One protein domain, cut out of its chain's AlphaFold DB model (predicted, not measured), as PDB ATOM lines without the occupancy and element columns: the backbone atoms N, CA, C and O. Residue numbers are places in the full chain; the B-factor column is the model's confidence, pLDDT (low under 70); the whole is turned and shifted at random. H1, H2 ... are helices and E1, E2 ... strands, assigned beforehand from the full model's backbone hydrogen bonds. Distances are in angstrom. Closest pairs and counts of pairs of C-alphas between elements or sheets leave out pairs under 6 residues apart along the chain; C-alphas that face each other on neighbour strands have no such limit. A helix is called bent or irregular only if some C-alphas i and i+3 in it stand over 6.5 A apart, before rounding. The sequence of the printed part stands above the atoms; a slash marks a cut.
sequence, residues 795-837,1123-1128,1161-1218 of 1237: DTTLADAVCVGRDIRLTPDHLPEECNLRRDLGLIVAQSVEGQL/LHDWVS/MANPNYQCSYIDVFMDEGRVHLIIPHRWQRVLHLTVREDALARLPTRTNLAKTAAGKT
ATOM      1  N   ASP A 795      78.951  11.242  32.300       62.94
ATOM      2  CA  ASP A 795      78.521  12.654  32.127       62.94
ATOM      3  C   ASP A 795      78.080  12.998  30.677       62.94
ATOM      4  O   ASP A 795      78.027  14.165  30.273       62.94
ATOM      5  N   THR A 796      77.765  11.981  29.867       69.00
ATOM      6  CA  THR A 796      77.348  12.112  28.463       69.00
ATOM      7  C   THR A 796      75.936  11.594  28.199       69.00
ATOM      8  O   THR A 796      75.367  11.853  27.139       69.00
ATOM      9  N   THR A 797      75.335  10.909  29.174       76.38
ATOM     10  CA  THR A 797      73.996  10.336  29.026       76.38
ATOM     11  C   THR A 797      72.928  11.430  28.984       76.38
ATOM     12  O   THR A 797      72.863  12.291  29.864       76.38
ATOM     13  N   LEU A 798      72.081  11.394  27.952       75.50
ATOM     14  CA  LEU A 798      70.974  12.335  27.780       75.50
ATOM     15  C   LEU A 798      69.773  11.964  28.653       75.50
ATOM     16  O   LEU A 798      69.521  10.792  28.912       75.50
ATOM     17  N   ALA A 799      69.016  12.974  29.064       67.75
ATOM     18  CA  ALA A 799      67.715  12.804  29.687       67.75
ATOM     19  C   ALA A 799      66.658  12.446  28.633       67.75
ATOM     20  O   ALA A 799      66.612  13.069  27.573       67.75
ATOM     21  N   ASP A 800      65.744  11.527  28.950       60.25
ATOM     22  CA  ASP A 800      64.664  11.120  28.034       60.25
ATOM     23  C   ASP A 800      63.733  12.283  27.653       60.25
ATOM     24  O   ASP A 800      63.126  12.311  26.580       60.25
ATOM     25  N   ALA A 801      63.586  13.255  28.553       61.91
ATOM     26  CA  ALA A 801      62.845  14.481  28.311       61.91
ATOM     27  C   ALA A 801      63.376  15.634  29.167       61.91
ATOM     28  O   ALA A 801      63.760  15.445  30.320       61.91
ATOM     29  N   VAL A 802      63.304  16.842  28.615       68.56
ATOM     30  CA  VAL A 802      63.647  18.109  29.264       68.56
ATOM     31  C   VAL A 802      62.401  18.984  29.278       68.56
ATOM     32  O   VAL A 802      61.698  19.078  28.279       68.56
ATOM     33  N   CYS A 803      62.098  19.631  30.399       64.44
ATOM     34  CA  CYS A 803      60.978  20.567  30.476       64.44
ATOM     35  C   CYS A 803      61.496  22.000  30.468       64.44
ATOM     36  O   CYS A 803      62.367  22.333  31.274       64.44
ATOM     37  N   VAL A 804      60.922  22.836  29.607       70.94
ATOM     38  CA  VAL A 804      61.247  24.256  29.481       70.94
ATOM     39  C   VAL A 804      59.997  25.123  29.646       70.94
ATOM     40  O   VAL A 804      58.875  24.666  29.431       70.94
ATOM     41  N   GLY A 805      60.148  26.378  30.066       62.84
ATOM     42  CA  GLY A 805      59.040  27.339  30.133       62.84
ATOM     43  C   GLY A 805      57.915  26.923  31.089       62.84
ATOM     44  O   GLY A 805      56.758  27.286  30.875       62.84
ATOM     45  N   ARG A 806      58.275  26.180  32.147       60.12
ATOM     46  CA  ARG A 806      57.437  25.578  33.209       60.12
ATOM     47  C   ARG A 806      56.632  24.319  32.859       60.12
ATOM     48  O   ARG A 806      56.317  23.569  33.785       60.12
ATOM     49  N   ASP A 807      56.239  24.111  31.612       58.09
ATOM     50  CA  ASP A 807      55.312  23.033  31.218       58.09
ATOM     51  C   ASP A 807      55.537  22.472  29.803       58.09
ATOM     52  O   ASP A 807      54.836  21.545  29.397       58.09
ATOM     53  N   ILE A 808      56.522  22.973  29.055       65.50
ATOM     54  CA  ILE A 808      56.794  22.503  27.696       65.50
ATOM     55  C   ILE A 808      57.787  21.354  27.751       65.50
ATOM     56  O   ILE A 808      58.955  21.537  28.079       65.50
ATOM     57  N   ARG A 809      57.330  20.157  27.391       70.25
ATOM     58  CA  ARG A 809      58.181  18.972  27.312       70.25
ATOM     59  C   ARG A 809      58.873  18.900  25.954       70.25
ATOM     60  O   ARG A 809      58.214  18.785  24.928       70.25
ATOM     61  N   LEU A 810      60.197  18.896  25.974       74.56
ATOM     62  CA  LEU A 810      61.074  18.610  24.846       74.56
ATOM     63  C   LEU A 810      61.667  17.212  25.033       74.56
ATOM     64  O   LEU A 810      61.988  16.818  26.151       74.56
ATOM     65  N   THR A 811      61.832  16.451  23.957       75.75
ATOM     66  CA  THR A 811      62.535  15.158  24.011       75.75
ATOM     67  C   THR A 811      63.707  15.201  23.043       75.75
ATOM     68  O   THR A 811      63.531  15.757  21.958       75.75
ATOM     69  N   PRO A 812      64.884  14.640  23.377       75.38
ATOM     70  CA  PRO A 812      66.028  14.641  22.463       75.38
ATOM     71  C   PRO A 812      65.721  14.065  21.074       75.38
ATOM     72  O   PRO A 812      66.351  14.470  20.099       75.38
ATOM     73  N   ASP A 813      64.746  13.156  20.983       74.75
ATOM     74  CA  ASP A 813      64.352  12.499  19.733       74.75
ATOM     75  C   ASP A 813      63.241  13.242  18.971       74.75
ATOM     76  O   ASP A 813      63.060  13.020  17.776       74.75
ATOM     77  N   HIS A 814      62.491  14.126  19.638       76.12
ATOM     78  CA  HIS A 814      61.432  14.942  19.034       76.12
ATOM     79  C   HIS A 814      61.523  16.374  19.569       76.12
ATOM     80  O   HIS A 814      60.907  16.719  20.585       76.12
ATOM     81  N   LEU A 815      62.314  17.196  18.876       82.88
ATOM     82  CA  LEU A 815      62.470  18.622  19.153       82.88
ATOM     83  C   LEU A 815      61.644  19.481  18.180       82.88
ATOM     84  O   LEU A 815      61.419  19.064  17.041       82.88
ATOM     85  N   PRO A 816      61.211  20.682  18.609       83.69
ATOM     86  CA  PRO A 816      60.710  21.712  17.707       83.69
ATOM     87  C   PRO A 816      61.726  22.048  16.611       83.69
ATOM     88  O   PRO A 816      62.928  21.972  16.858       83.69
ATOM     89  N   GLU A 817      61.256  22.455  15.429       83.75
ATOM     90  CA  GLU A 817      62.130  22.817  14.297       83.75
ATOM     91  C   GLU A 817      63.085  23.967  14.645       83.75
ATOM     92  O   GLU A 817      64.193  24.056  14.120       83.75
ATOM     93  N   GLU A 818      62.681  24.820  15.583       87.06
ATOM     94  CA  GLU A 818      63.452  25.954  16.078       87.06
ATOM     95  C   GLU A 818      64.534  25.562  17.105       87.06
ATOM     96  O   GLU A 818      65.230  26.437  17.632       87.06
ATOM     97  N   CYS A 819      64.692  24.271  17.418       91.06
ATOM     98  CA  CYS A 819      65.645  23.753  18.398       91.06
ATOM     99  C   CYS A 819      66.536  22.639  17.831       91.06
ATOM    100  O   CYS A 819      66.101  21.781  17.073       91.06
ATOM    101  N   ASN A 820      67.781  22.597  18.303       92.38
ATOM    102  CA  ASN A 820      68.764  21.568  17.995       92.38
ATOM    103  C   ASN A 820      69.242  20.872  19.273       92.38
ATOM    104  O   ASN A 820      69.485  21.512  20.296       92.38
ATOM    105  N   LEU A 821      69.463  19.561  19.196       92.75
ATOM    106  CA  LEU A 821      70.165  18.814  20.236       92.75
ATOM    107  C   LEU A 821      71.676  18.858  19.978       92.75
ATOM    108  O   LEU A 821      72.167  18.286  19.005       92.75
ATOM    109  N   ARG A 822      72.431  19.468  20.889       92.00
ATOM    110  CA  ARG A 822      73.899  19.458  20.912       92.00
ATOM    111  C   ARG A 822      74.389  18.397  21.883       92.00
ATOM    112  O   ARG A 822      74.665  18.683  23.047       92.00
ATOM    113  N   ARG A 823      74.479  17.152  21.401       89.25
ATOM    114  CA  ARG A 823      74.925  15.994  22.205       89.25
ATOM    115  C   ARG A 823      76.339  16.174  22.753       89.25
ATOM    116  O   ARG A 823      76.603  15.804  23.887       89.25
ATOM    117  N   ASP A 824      77.210  16.797  21.967       87.81
ATOM    118  CA  ASP A 824      78.590  17.117  22.331       87.81
ATOM    119  C   ASP A 824      78.690  18.101  23.509       87.81
ATOM    120  O   ASP A 824      79.621  18.024  24.309       87.81
ATOM    121  N   LEU A 825      77.702  18.988  23.656       90.94
ATOM    122  CA  LEU A 825      77.616  19.940  24.768       90.94
ATOM    123  C   LEU A 825      76.686  19.466  25.888       90.94
ATOM    124  O   LEU A 825      76.710  20.021  26.982       90.94
ATOM    125  N   GLY A 826      75.857  18.455  25.624       89.19
ATOM    126  CA  GLY A 826      74.797  18.029  26.529       89.19
ATOM    127  C   GLY A 826      73.669  19.055  26.663       89.19
ATOM    128  O   GLY A 826      73.109  19.190  27.749       89.19
ATOM    129  N   LEU A 827      73.340  19.792  25.595       92.88
ATOM    130  CA  LEU A 827      72.323  20.854  25.605       92.88
ATOM    131  C   LEU A 827      71.259  20.659  24.516       92.88
ATOM    132  O   LEU A 827      71.553  20.180  23.423       92.88
ATOM    133  N   ILE A 828      70.037  21.117  24.784       92.12
ATOM    134  CA  ILE A 828      69.075  21.511  23.748       92.12
ATOM    135  C   ILE A 828      69.241  23.016  23.567       92.12
ATOM    136  O   ILE A 828      69.145  23.753  24.542       92.12
ATOM    137  N   VAL A 829      69.494  23.480  22.350       94.56
ATOM    138  CA  VAL A 829      69.752  24.893  22.040       94.56
ATOM    139  C   VAL A 829      68.776  25.386  20.978       94.56
ATOM    140  O   VAL A 829      68.319  24.603  20.148       94.56
ATOM    141  N   ALA A 830      68.451  26.675  20.967       94.38
ATOM    142  CA  ALA A 830      67.754  27.275  19.834       94.38
ATOM    143  C   ALA A 830      68.620  27.197  18.565       94.38
ATOM    144  O   ALA A 830      69.848  27.225  18.635       94.38
ATOM    145  N   GLN A 831      67.992  27.101  17.392       90.94
ATOM    146  CA  GLN A 831      68.680  26.798  16.133       90.94
ATOM    147  C   GLN A 831      69.797  27.796  15.781       90.94
ATOM    148  O   GLN A 831      70.806  27.409  15.199       90.94
ATOM    149  N   SER A 832      69.635  29.067  16.156       90.69
ATOM    150  CA  SER A 832      70.610  30.136  15.914       90.69
ATOM    151  C   SER A 832      71.749  30.205  16.939       90.69
ATOM    152  O   SER A 832      72.555  31.133  16.876       90.69
ATOM    153  N   VAL A 833      71.792  29.285  17.905       94.00
ATOM    154  CA  VAL A 833      72.815  29.237  18.954       94.00
ATOM    155  C   VAL A 833      73.900  28.233  18.566       94.00
ATOM    156  O   VAL A 833      73.660  27.036  18.408       94.00
ATOM    157  N   GLU A 834      75.123  28.733  18.449       93.56
ATOM    158  CA  GLU A 834      76.337  27.951  18.219       93.56
ATOM    159  C   GLU A 834      77.058  27.709  19.549       93.56
ATOM    160  O   GLU A 834      76.804  28.400  20.536       93.56
ATOM    161  N   GLY A 835      77.980  26.744  19.605       93.44
ATOM    162  CA  GLY A 835      78.694  26.501  20.857       93.44
ATOM    163  C   GLY A 835      79.787  25.450  20.827       93.44
ATOM    164  O   GLY A 835      79.843  24.653  19.892       93.44
ATOM    165  N   GLN A 836      80.618  25.440  21.868       94.81
ATOM    166  CA  GLN A 836      81.724  24.499  22.067       94.81
ATOM    167  C   GLN A 836      82.063  24.306  23.558       94.81
ATOM    168  O   GLN A 836      81.720  25.139  24.400       94.81
ATOM    169  N   LEU A 837      82.776  23.224  23.873       93.31
ATOM    170  CA  LEU A 837      83.370  22.972  25.188       93.31
ATOM    171  C   LEU A 837      84.729  23.683  25.298       93.31
ATOM    172  O   LEU A 837      85.580  23.502  24.433       93.31
ATOM    173  N   LEU A1123      66.971  21.337  47.775       40.22
ATOM    174  CA  LEU A1123      67.098  20.696  46.461       40.22
ATOM    175  C   LEU A1123      66.171  21.340  45.406       40.22
ATOM    176  O   LEU A1123      66.509  21.344  44.224       40.22
ATOM    177  N   HIS A1124      65.063  21.958  45.837       39.81
ATOM    178  CA  HIS A1124      64.049  22.581  44.975       39.81
ATOM    179  C   HIS A1124      64.568  23.786  44.165       39.81
ATOM    180  O   HIS A1124      64.079  24.048  43.066       39.81
ATOM    181  N   ASP A1125      65.605  24.483  44.643       46.97
ATOM    182  CA  ASP A1125      66.160  25.667  43.966       46.97
ATOM    183  C   ASP A1125      66.953  25.321  42.685       46.97
ATOM    184  O   ASP A1125      67.186  26.188  41.840       46.97
ATOM    185  N   TRP A1126      67.391  24.066  42.521       51.88
ATOM    186  CA  TRP A1126      68.381  23.700  41.497       51.88
ATOM    187  C   TRP A1126      67.761  23.260  40.178       51.88
ATOM    188  O   TRP A1126      68.240  23.685  39.133       51.88
ATOM    189  N   VAL A1127      66.655  22.512  40.197       54.66
ATOM    190  CA  VAL A1127      65.952  22.070  38.971       54.66
ATOM    191  C   VAL A1127      65.508  23.263  38.107       54.66
ATOM    192  O   VAL A1127      65.422  23.182  36.882       54.66
ATOM    193  N   SER A1128      65.270  24.408  38.748       62.84
ATOM    194  CA  SER A1128      64.910  25.679  38.115       62.84
ATOM    195  C   SER A1128      66.023  26.329  37.294       62.84
ATOM    196  O   SER A1128      65.743  27.215  36.494       62.84
ATOM    197  N   MET A1161      75.883  14.474  43.155       55.66
ATOM    198  CA  MET A1161      75.436  15.818  43.458       55.66
ATOM    199  C   MET A1161      74.132  16.236  42.780       55.66
ATOM    200  O   MET A1161      74.225  16.677  41.641       55.66
ATOM    201  N   ALA A1162      72.978  16.242  43.449       56.19
ATOM    202  CA  ALA A1162      71.746  16.763  42.846       56.19
ATOM    203  C   ALA A1162      71.880  18.201  42.290       56.19
ATOM    204  O   ALA A1162      71.466  18.447  41.166       56.19
ATOM    205  N   ASN A1163      72.515  19.134  43.014       62.75
ATOM    206  CA  ASN A1163      72.648  20.535  42.573       62.75
ATOM    207  C   ASN A1163      73.399  20.681  41.221       62.75
ATOM    208  O   ASN A1163      72.856  21.306  40.309       62.75
ATOM    209  N   PRO A1164      74.594  20.075  41.038       70.81
ATOM    210  CA  PRO A1164      75.268  19.986  39.743       70.81
ATOM    211  C   PRO A1164      74.413  19.484  38.576       70.81
ATOM    212  O   PRO A1164      74.652  19.893  37.447       70.81
ATOM    213  N   ASN A1165      73.426  18.607  38.793       70.50
ATOM    214  CA  ASN A1165      72.663  18.012  37.688       70.50
ATOM    215  C   ASN A1165      71.872  19.032  36.857       70.50
ATOM    216  O   ASN A1165      71.532  18.736  35.718       70.50
ATOM    217  N   TYR A1166      71.620  20.228  37.389       73.50
ATOM    218  CA  TYR A1166      70.702  21.195  36.787       73.50
ATOM    219  C   TYR A1166      71.319  22.570  36.539       73.50
ATOM    220  O   TYR A1166      70.614  23.488  36.144       73.50
ATOM    221  N   GLN A1167      72.612  22.756  36.796       81.75
ATOM    222  CA  GLN A1167      73.189  24.093  36.821       81.75
ATOM    223  C   GLN A1167      73.488  24.654  35.423       81.75
ATOM    224  O   GLN A1167      74.379  24.157  34.727       81.75
ATOM    225  N   CYS A1168      72.812  25.752  35.071       86.69
ATOM    226  CA  CYS A1168      73.115  26.627  33.930       86.69
ATOM    227  C   CYS A1168      73.090  28.130  34.307       86.69
ATOM    228  O   CYS A1168      72.755  28.965  33.474       86.69
ATOM    229  N   SER A1169      73.393  28.486  35.562       86.19
ATOM    230  CA  SER A1169      73.518  29.888  36.029       86.19
ATOM    231  C   SER A1169      74.984  30.356  36.059       86.19
ATOM    232  O   SER A1169      75.871  29.582  35.721       86.19
ATOM    233  N   TYR A1170      75.250  31.580  36.546       87.75
ATOM    234  CA  TYR A1170      76.597  32.191  36.617       87.75
ATOM    235  C   TYR A1170      77.233  32.415  35.236       87.75
ATOM    236  O   TYR A1170      78.453  32.350  35.087       87.75
ATOM    237  N   ILE A1171      76.390  32.657  34.230       91.44
ATOM    238  CA  ILE A1171      76.819  32.912  32.860       91.44
ATOM    239  C   ILE A1171      77.427  34.300  32.790       91.44
ATOM    240  O   ILE A1171      76.782  35.277  33.179       91.44
ATOM    241  N   ASP A1172      78.637  34.369  32.251       91.44
ATOM    242  CA  ASP A1172      79.236  35.640  31.884       91.44
ATOM    243  C   ASP A1172      78.916  35.972  30.427       91.44
ATOM    244  O   ASP A1172      78.959  35.093  29.560       91.44
ATOM    245  N   VAL A1173      78.548  37.229  30.181       92.31
ATOM    246  CA  VAL A1173      78.003  37.691  28.900       92.31
ATOM    247  C   VAL A1173      78.805  38.883  28.413       92.31
ATOM    248  O   VAL A1173      78.915  39.885  29.117       92.31
ATOM    249  N   PHE A1174      79.315  38.796  27.189       92.06
ATOM    250  CA  PHE A1174      79.953  39.921  26.510       92.06
ATOM    251  C   PHE A1174      79.566  39.949  25.031       92.06
ATOM    252  O   PHE A1174      79.081  38.959  24.480       92.06
ATOM    253  N   MET A1175      79.753  41.103  24.400       91.94
ATOM    254  CA  MET A1175      79.403  41.340  23.006       91.94
ATOM    255  C   MET A1175      80.672  41.668  22.245       91.94
ATOM    256  O   MET A1175      81.481  42.461  22.722       91.94
ATOM    257  N   ASP A1176      80.819  41.072  21.071       91.75
ATOM    258  CA  ASP A1176      81.878  41.412  20.133       91.75
ATOM    259  C   ASP A1176      81.429  41.060  18.711       91.75
ATOM    260  O   ASP A1176      80.700  40.085  18.511       91.75
ATOM    261  N   GLU A1177      81.809  41.880  17.729       87.12
ATOM    262  CA  GLU A1177      81.591  41.613  16.294       87.12
ATOM    263  C   GLU A1177      80.145  41.189  15.924       87.12
ATOM    264  O   GLU A1177      79.901  40.263  15.141       87.12
ATOM    265  N   GLY A1178      79.148  41.861  16.521       90.00
ATOM    266  CA  GLY A1178      77.717  41.609  16.279       90.00
ATOM    267  C   GLY A1178      77.201  40.277  16.840       90.00
ATOM    268  O   GLY A1178      76.178  39.750  16.380       90.00
ATOM    269  N   ARG A1179      77.912  39.693  17.810       93.38
ATOM    270  CA  ARG A1179      77.545  38.451  18.496       93.38
ATOM    271  C   ARG A1179      77.465  38.653  20.001       93.38
ATOM    272  O   ARG A1179      78.236  39.396  20.596       93.38
ATOM    273  N   VAL A1180      76.547  37.915  20.615       95.62
ATOM    274  CA  VAL A1180      76.477  37.725  22.064       95.62
ATOM    275  C   VAL A1180      77.227  36.444  22.405       95.62
ATOM    276  O   VAL A1180      76.877  35.367  21.912       95.62
ATOM    277  N   HIS A1181      78.245  36.566  23.249       96.06
ATOM    278  CA  HIS A1181      79.080  35.479  23.741       96.06
ATOM    279  C   HIS A1181      78.680  35.109  25.170       96.06
ATOM    280  O   HIS A1181      78.558  35.977  26.033       96.06
ATOM    281  N   LEU A1182      78.481  33.812  25.417       95.88
ATOM    282  CA  LEU A1182      78.055  33.252  26.700       95.88
ATOM    283  C   LEU A1182      79.109  32.269  27.208       95.88
ATOM    284  O   LEU A1182      79.302  31.217  26.593       95.88
ATOM    285  N   ILE A1183      79.750  32.565  28.338       94.94
ATOM    286  CA  ILE A1183      80.635  31.621  29.034       94.94
ATOM    287  C   ILE A1183      79.869  31.000  30.196       94.94
ATOM    288  O   ILE A1183      79.459  31.690  31.128       94.94
ATOM    289  N   ILE A1184      79.635  29.692  30.115       93.31
ATOM    290  CA  ILE A1184      78.640  28.993  30.928       93.31
ATOM    291  C   ILE A1184      79.333  27.931  31.782       93.31
ATOM    292  O   ILE A1184      79.802  26.932  31.227       93.31
ATOM    293  N   PRO A1185      79.344  28.067  33.117       90.25
ATOM    294  CA  PRO A1185      79.715  26.977  34.010       90.25
ATOM    295  C   PRO A1185      78.577  25.943  34.066       90.25
ATOM    296  O   PRO A1185      77.648  26.019  34.874       90.25
ATOM    297  N   HIS A1186      78.638  24.957  33.176       89.75
ATOM    298  CA  HIS A1186      77.634  23.907  33.027       89.75
ATOM    299  C   HIS A1186      77.883  22.769  34.017       89.75
ATOM    300  O   HIS A1186      78.979  22.201  34.099       89.75
ATOM    301  N   ARG A1187      76.853  22.460  34.815       82.81
ATOM    302  CA  ARG A1187      76.850  21.401  35.842       82.81
ATOM    303  C   ARG A1187      77.993  21.469  36.866       82.81
ATOM    304  O   ARG A1187      78.261  20.493  37.559       82.81
ATOM    305  N   TRP A1188      78.698  22.600  36.956       82.00
ATOM    306  CA  TRP A1188      79.965  22.740  37.693       82.00
ATOM    307  C   TRP A1188      81.047  21.707  37.319       82.00
ATOM    308  O   TRP A1188      81.964  21.466  38.107       82.00
ATOM    309  N   GLN A1189      80.927  21.091  36.140       81.50
ATOM    310  CA  GLN A1189      81.862  20.101  35.594       81.50
ATOM    311  C   GLN A1189      82.559  20.620  34.343       81.50
ATOM    312  O   GLN A1189      83.676  20.203  34.041       81.50
ATOM    313  N   ARG A1190      81.913  21.533  33.612       88.00
ATOM    314  CA  ARG A1190      82.397  22.042  32.335       88.00
ATOM    315  C   ARG A1190      82.197  23.543  32.217       88.00
ATOM    316  O   ARG A1190      81.302  24.110  32.837       88.00
ATOM    317  N   VAL A1191      83.006  24.166  31.372       91.69
ATOM    318  CA  VAL A1191      82.767  25.519  30.872       91.69
ATOM    319  C   VAL A1191      82.474  25.435  29.386       91.69
ATOM    320  O   VAL A1191      83.291  24.923  28.619       91.69
ATOM    321  N   LEU A1192      81.303  25.924  28.991       95.00
ATOM    322  CA  LEU A1192      80.858  25.996  27.604       95.00
ATOM    323  C   LEU A1192      80.966  27.438  27.108       95.00
ATOM    324  O   LEU A1192      80.746  28.373  27.874       95.00
ATOM    325  N   HIS A1193      81.260  27.607  25.825       96.94
ATOM    326  CA  HIS A1193      81.166  28.886  25.128       96.94
ATOM    327  C   HIS A1193      80.051  28.775  24.091       96.94
ATOM    328  O   HIS A1193      80.201  28.015  23.134       96.94
ATOM    329  N   LEU A1194      78.938  29.487  24.293       96.62
ATOM    330  CA  LEU A1194      77.870  29.608  23.294       96.62
ATOM    331  C   LEU A1194      77.907  30.987  22.641       96.62
ATOM    332  O   LEU A1194      78.273  31.968  23.285       96.62
ATOM    333  N   THR A1195      77.488  31.062  21.381       95.69
ATOM    334  CA  THR A1195      77.341  32.337  20.673       95.69
ATOM    335  C   THR A1195      76.014  32.411  19.941       95.69
ATOM    336  O   THR A1195      75.498  31.401  19.458       95.69
ATOM    337  N   VAL A1196      75.468  33.617  19.841       95.69
ATOM    338  CA  VAL A1196      74.289  33.918  19.028       95.69
ATOM    339  C   VAL A1196      74.496  35.266  18.349       95.69
ATOM    340  O   VAL A1196      75.037  36.192  18.948       95.69
ATOM    341  N   ARG A1197      74.105  35.380  17.078       94.00
ATOM    342  CA  ARG A1197      74.160  36.663  16.369       94.00
ATOM    343  C   ARG A1197      73.119  37.624  16.938       94.00
ATOM    344  O   ARG A1197      71.994  37.206  17.214       94.00
ATOM    345  N   GLU A1198      73.465  38.900  17.061       93.25
ATOM    346  CA  GLU A1198      72.554  39.927  17.582       93.25
ATOM    347  C   GLU A1198      71.262  40.022  16.745       93.25
ATOM    348  O   GLU A1198      70.158  40.048  17.287       93.25
ATOM    349  N   ASP A1199      71.379  39.926  15.416       91.75
ATOM    350  CA  ASP A1199      70.245  39.942  14.479       91.75
ATOM    351  C   ASP A1199      69.318  38.713  14.573       91.75
ATOM    352  O   ASP A1199      68.185  38.735  14.078       91.75
ATOM    353  N   ALA A1200      69.770  37.642  15.227       93.25
ATOM    354  CA  ALA A1200      68.992  36.430  15.445       93.25
ATOM    355  C   ALA A1200      68.205  36.457  16.763       93.25
ATOM    356  O   ALA A1200      67.269  35.669  16.912       93.25
ATOM    357  N   LEU A1201      68.518  37.366  17.697       93.38
ATOM    358  CA  LEU A1201      67.896  37.405  19.028       93.38
ATOM    359  C   LEU A1201      66.367  37.526  18.951       93.38
ATOM    360  O   LEU A1201      65.647  36.802  19.635       93.38
ATOM    361  N   ALA A1202      65.855  38.374  18.054       86.75
ATOM    362  CA  ALA A1202      64.417  38.569  17.849       86.75
ATOM    363  C   ALA A1202      63.703  37.352  17.225       86.75
ATOM    364  O   ALA A1202      62.476  37.268  17.271       86.75
ATOM    365  N   ARG A1203      64.453  36.413  16.635       88.19
ATOM    366  CA  ARG A1203      63.927  35.204  15.978       88.19
ATOM    367  C   ARG A1203      63.986  33.968  16.869       88.19
ATOM    368  O   ARG A1203      63.469  32.926  16.481       88.19
ATOM    369  N   LEU A1204      64.593  34.078  18.049       93.56
ATOM    370  CA  LEU A1204      64.629  32.984  19.009       93.56
ATOM    371  C   LEU A1204      63.209  32.585  19.440       93.56
ATOM    372  O   LEU A1204      62.332  33.456  19.560       93.56
ATOM    373  N   PRO A1205      62.978  31.282  19.676       92.31
ATOM    374  CA  PRO A1205      61.644  30.762  19.905       92.31
ATOM    375  C   PRO A1205      61.058  31.303  21.209       92.31
ATOM    376  O   PRO A1205      61.679  31.262  22.272       92.31
ATOM    377  N   THR A1206      59.829  31.799  21.127       90.75
ATOM    378  CA  THR A1206      59.024  32.134  22.306       90.75
ATOM    379  C   THR A1206      58.463  30.861  22.931       90.75
ATOM    380  O   THR A1206      58.444  29.787  22.319       90.75
ATOM    381  N   ARG A1207      57.895  30.984  24.131       86.31
ATOM    382  CA  ARG A1207      57.139  29.890  24.750       86.31
ATOM    383  C   ARG A1207      56.026  29.374  23.822       86.31
ATOM    384  O   ARG A1207      55.810  28.169  23.725       86.31
ATOM    385  N   THR A1208      55.357  30.273  23.102       83.62
ATOM    386  CA  THR A1208      54.291  29.929  22.150       83.62
ATOM    387  C   THR A1208      54.810  29.113  20.964       83.62
ATOM    388  O   THR A1208      54.127  28.183  20.535       83.62
ATOM    389  N   ASN A1209      56.007  29.418  20.446       85.81
ATOM    390  CA  ASN A1209      56.637  28.624  19.384       85.81
ATOM    391  C   ASN A1209      56.883  27.188  19.856       85.81
ATOM    392  O   ASN A1209      56.406  26.242  19.236       85.81
ATOM    393  N   LEU A1210      57.526  27.034  21.017       82.88
ATOM    394  CA  LEU A1210      57.878  25.721  21.559       82.88
ATOM    395  C   LEU A1210      56.643  24.860  21.894       82.88
ATOM    396  O   LEU A1210      56.659  23.645  21.694       82.88
ATOM    397  N   ALA A1211      55.553  25.473  22.370       76.38
ATOM    398  CA  ALA A1211      54.332  24.759  22.754       76.38
ATOM    399  C   ALA A1211      53.547  24.193  21.555       76.38
ATOM    400  O   ALA A1211      52.969  23.110  21.655       76.38
ATOM    401  N   LYS A1212      53.531  24.899  20.415       70.25
ATOM    402  CA  LYS A1212      52.812  24.462  19.202       70.25
ATOM    403  C   LYS A1212      53.362  23.146  18.649       70.25
ATOM    404  O   LYS A1212      52.591  22.309  18.190       70.25
ATOM    405  N   THR A1213      54.672  22.946  18.744       56.78
ATOM    406  CA  THR A1213      55.354  21.775  18.180       56.78
ATOM    407  C   THR A1213      55.342  20.583  19.141       56.78
ATOM    408  O   THR A1213      55.200  19.444  18.702       56.78
ATOM    409  N   ALA A1214      55.360  20.829  20.458       53.03
ATOM    410  CA  ALA A1214      55.200  19.785  21.478       53.03
ATOM    411  C   ALA A1214      53.814  19.100  21.442       53.03
ATOM    412  O   ALA A1214      53.685  17.939  21.825       53.03
ATOM    413  N   ALA A1215      52.781  19.792  20.947       46.12
ATOM    414  CA  ALA A1215      51.436  19.243  20.757       46.12
ATOM    415  C   ALA A1215      51.271  18.426  19.456       46.12
ATOM    416  O   ALA A1215      50.263  17.742  19.279       46.12
ATOM    417  N   GLY A1216      52.239  18.487  18.536       40.78
ATOM    418  CA  GLY A1216      52.104  17.982  17.172       40.78
ATOM    419  C   GLY A1216      53.082  16.863  16.831       40.78
ATOM    420  O   GLY A1216      53.980  17.101  16.033       40.78
ATOM    421  N   LYS A1217      52.906  15.660  17.409       35.41
ATOM    422  CA  LYS A1217      53.313  14.347  16.829       35.41
ATOM    423  C   LYS A1217      52.965  13.117  17.696       35.41
ATOM    424  O   LYS A1217      53.631  12.092  17.621       35.41
ATOM    425  N   THR A1218      51.887  13.139  18.480       30.84
ATOM    426  CA  THR A1218      51.303  11.905  19.044       30.84
ATOM    427  C   THR A1218      50.367  11.237  18.030       30.84
ATOM    428  O   THR A1218      49.148  11.251  18.156       30.84
TER     429      THR A1218
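Overview. This is residues 795 to 837, 1123 to 1128 and 1161 to 1218 of the 1237 residues of an uncharacterized protein of Verrucomicrobiales bacterium (UniProt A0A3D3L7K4). A strongly twisted four-stranded sheet, E5, E8, E7 and E6, stands at one end of the domain, and a small hairpin of E1 and E2 with helix H4 packed on it through E2 stands at the other. The short hairpin of E3 and E4 lies in the middle between them, H3 grazes the sheet where E8 ends, and the two short helices H1 and H2 touch each other and are not on the sheet. The printed part has 107 residues, with four named helices and eight named strands in the order E1 E2 E3 E4 E5 H1 H2 E6 E7 E8 H3 H4. The class is mixed, helices and strands, and the three sheets are antiparallel. The whole is compact, with a radius of gyration of the C-alphas of 14.3 A, and spans 42 by 38 by 24 A.

Arrangement. E1, residues 802 to 804, and E2, residues 808 to 810, form an antiparallel hairpin at 145 degrees, with N 802 and O 810 within hydrogen-bond range at 2.8 A. E3, residues 819 to 822, and E4, residues 827 to 830, form a second hairpin at 148 degrees, with N 820 and O 829 at 2.8 A. E2 and E3 are apart. E4 and E5, residues 833 to 837, meet only through their link, while E3 and E5 are near each other, with 6 pairs of C-alphas within 10 A. E5 is an edge strand of the large sheet and the antiparallel neighbour of E8, residues 1190 to 1197, at 155 degrees, with N 834 and O 1195 at 2.9 A. E6, residues 1172 to 1176, E7, residues 1179 to 1186, and E8 form a meander, each strand the antiparallel neighbour of the one before. N 1174 and O 1181 of E6 and E7 are 3.1 A apart, and N 1184 and O 1192 of E7 and E8 are 2.8 A apart. H1, residues 1124 to 1127, and H2, residues 1163 to 1166, touch, and their closest C-alphas, Val 1127 and Tyr 1166, are 5.3 A apart; both helices are not on the large sheet. H3, residues 1198 to 1203, only grazes that sheet with its residues 1198 to 1201. H3 is only just irregular, with C-alphas 1199 and 1202 6.9 A apart. H4, residues 1207 to 1214, is apart from H3; its closest C-alpha to E2 is that of Ala 1211, 6.0 A from that of Ile 808. H3 has 0 of 2 O i to N i+4 pairs within hydrogen-bond range and 2 of 3 O i to N i+3 pairs, H4 has 3 of 4 O i to N i+4 pairs, and H1 and H2 are too short for such a pair.

Along the chain. E1 begins at C-alpha 802, (63.647, 18.109, 29.264), and like E2 has 3 residues. E3 and E4 have 4 residues each, as do H1 and H2. E5 is 13.8 A long from first to last C-alpha, E6 13.4 A, E7 20.6 A and E8 23.2 A, the last beginning at C-alpha 1190, (82.397, 22.042, 32.335). H3 is 10.0 A long, and H4 is 10.8 A long, ending at C-alpha 1214, (55.200, 19.785, 21.478).

Size, cuts and confidence. The two C-alphas farthest apart, those of Glu 1177 and Thr 1218, are 42.5 A apart. Residues 838 to 1122 are cut out, with 26.9 A between C-alphas 837 and 1123, and residues 1129 to 1160 are cut out, with 15.4 A between C-alphas 1128 and 1161. Of the links that are printed whole, E2 to E3 is short and the others are tight. The mean pLDDT of the printed part is 79.8, and 26 residues are under 70, among them 1123 to 1128 and 1213 to 1218.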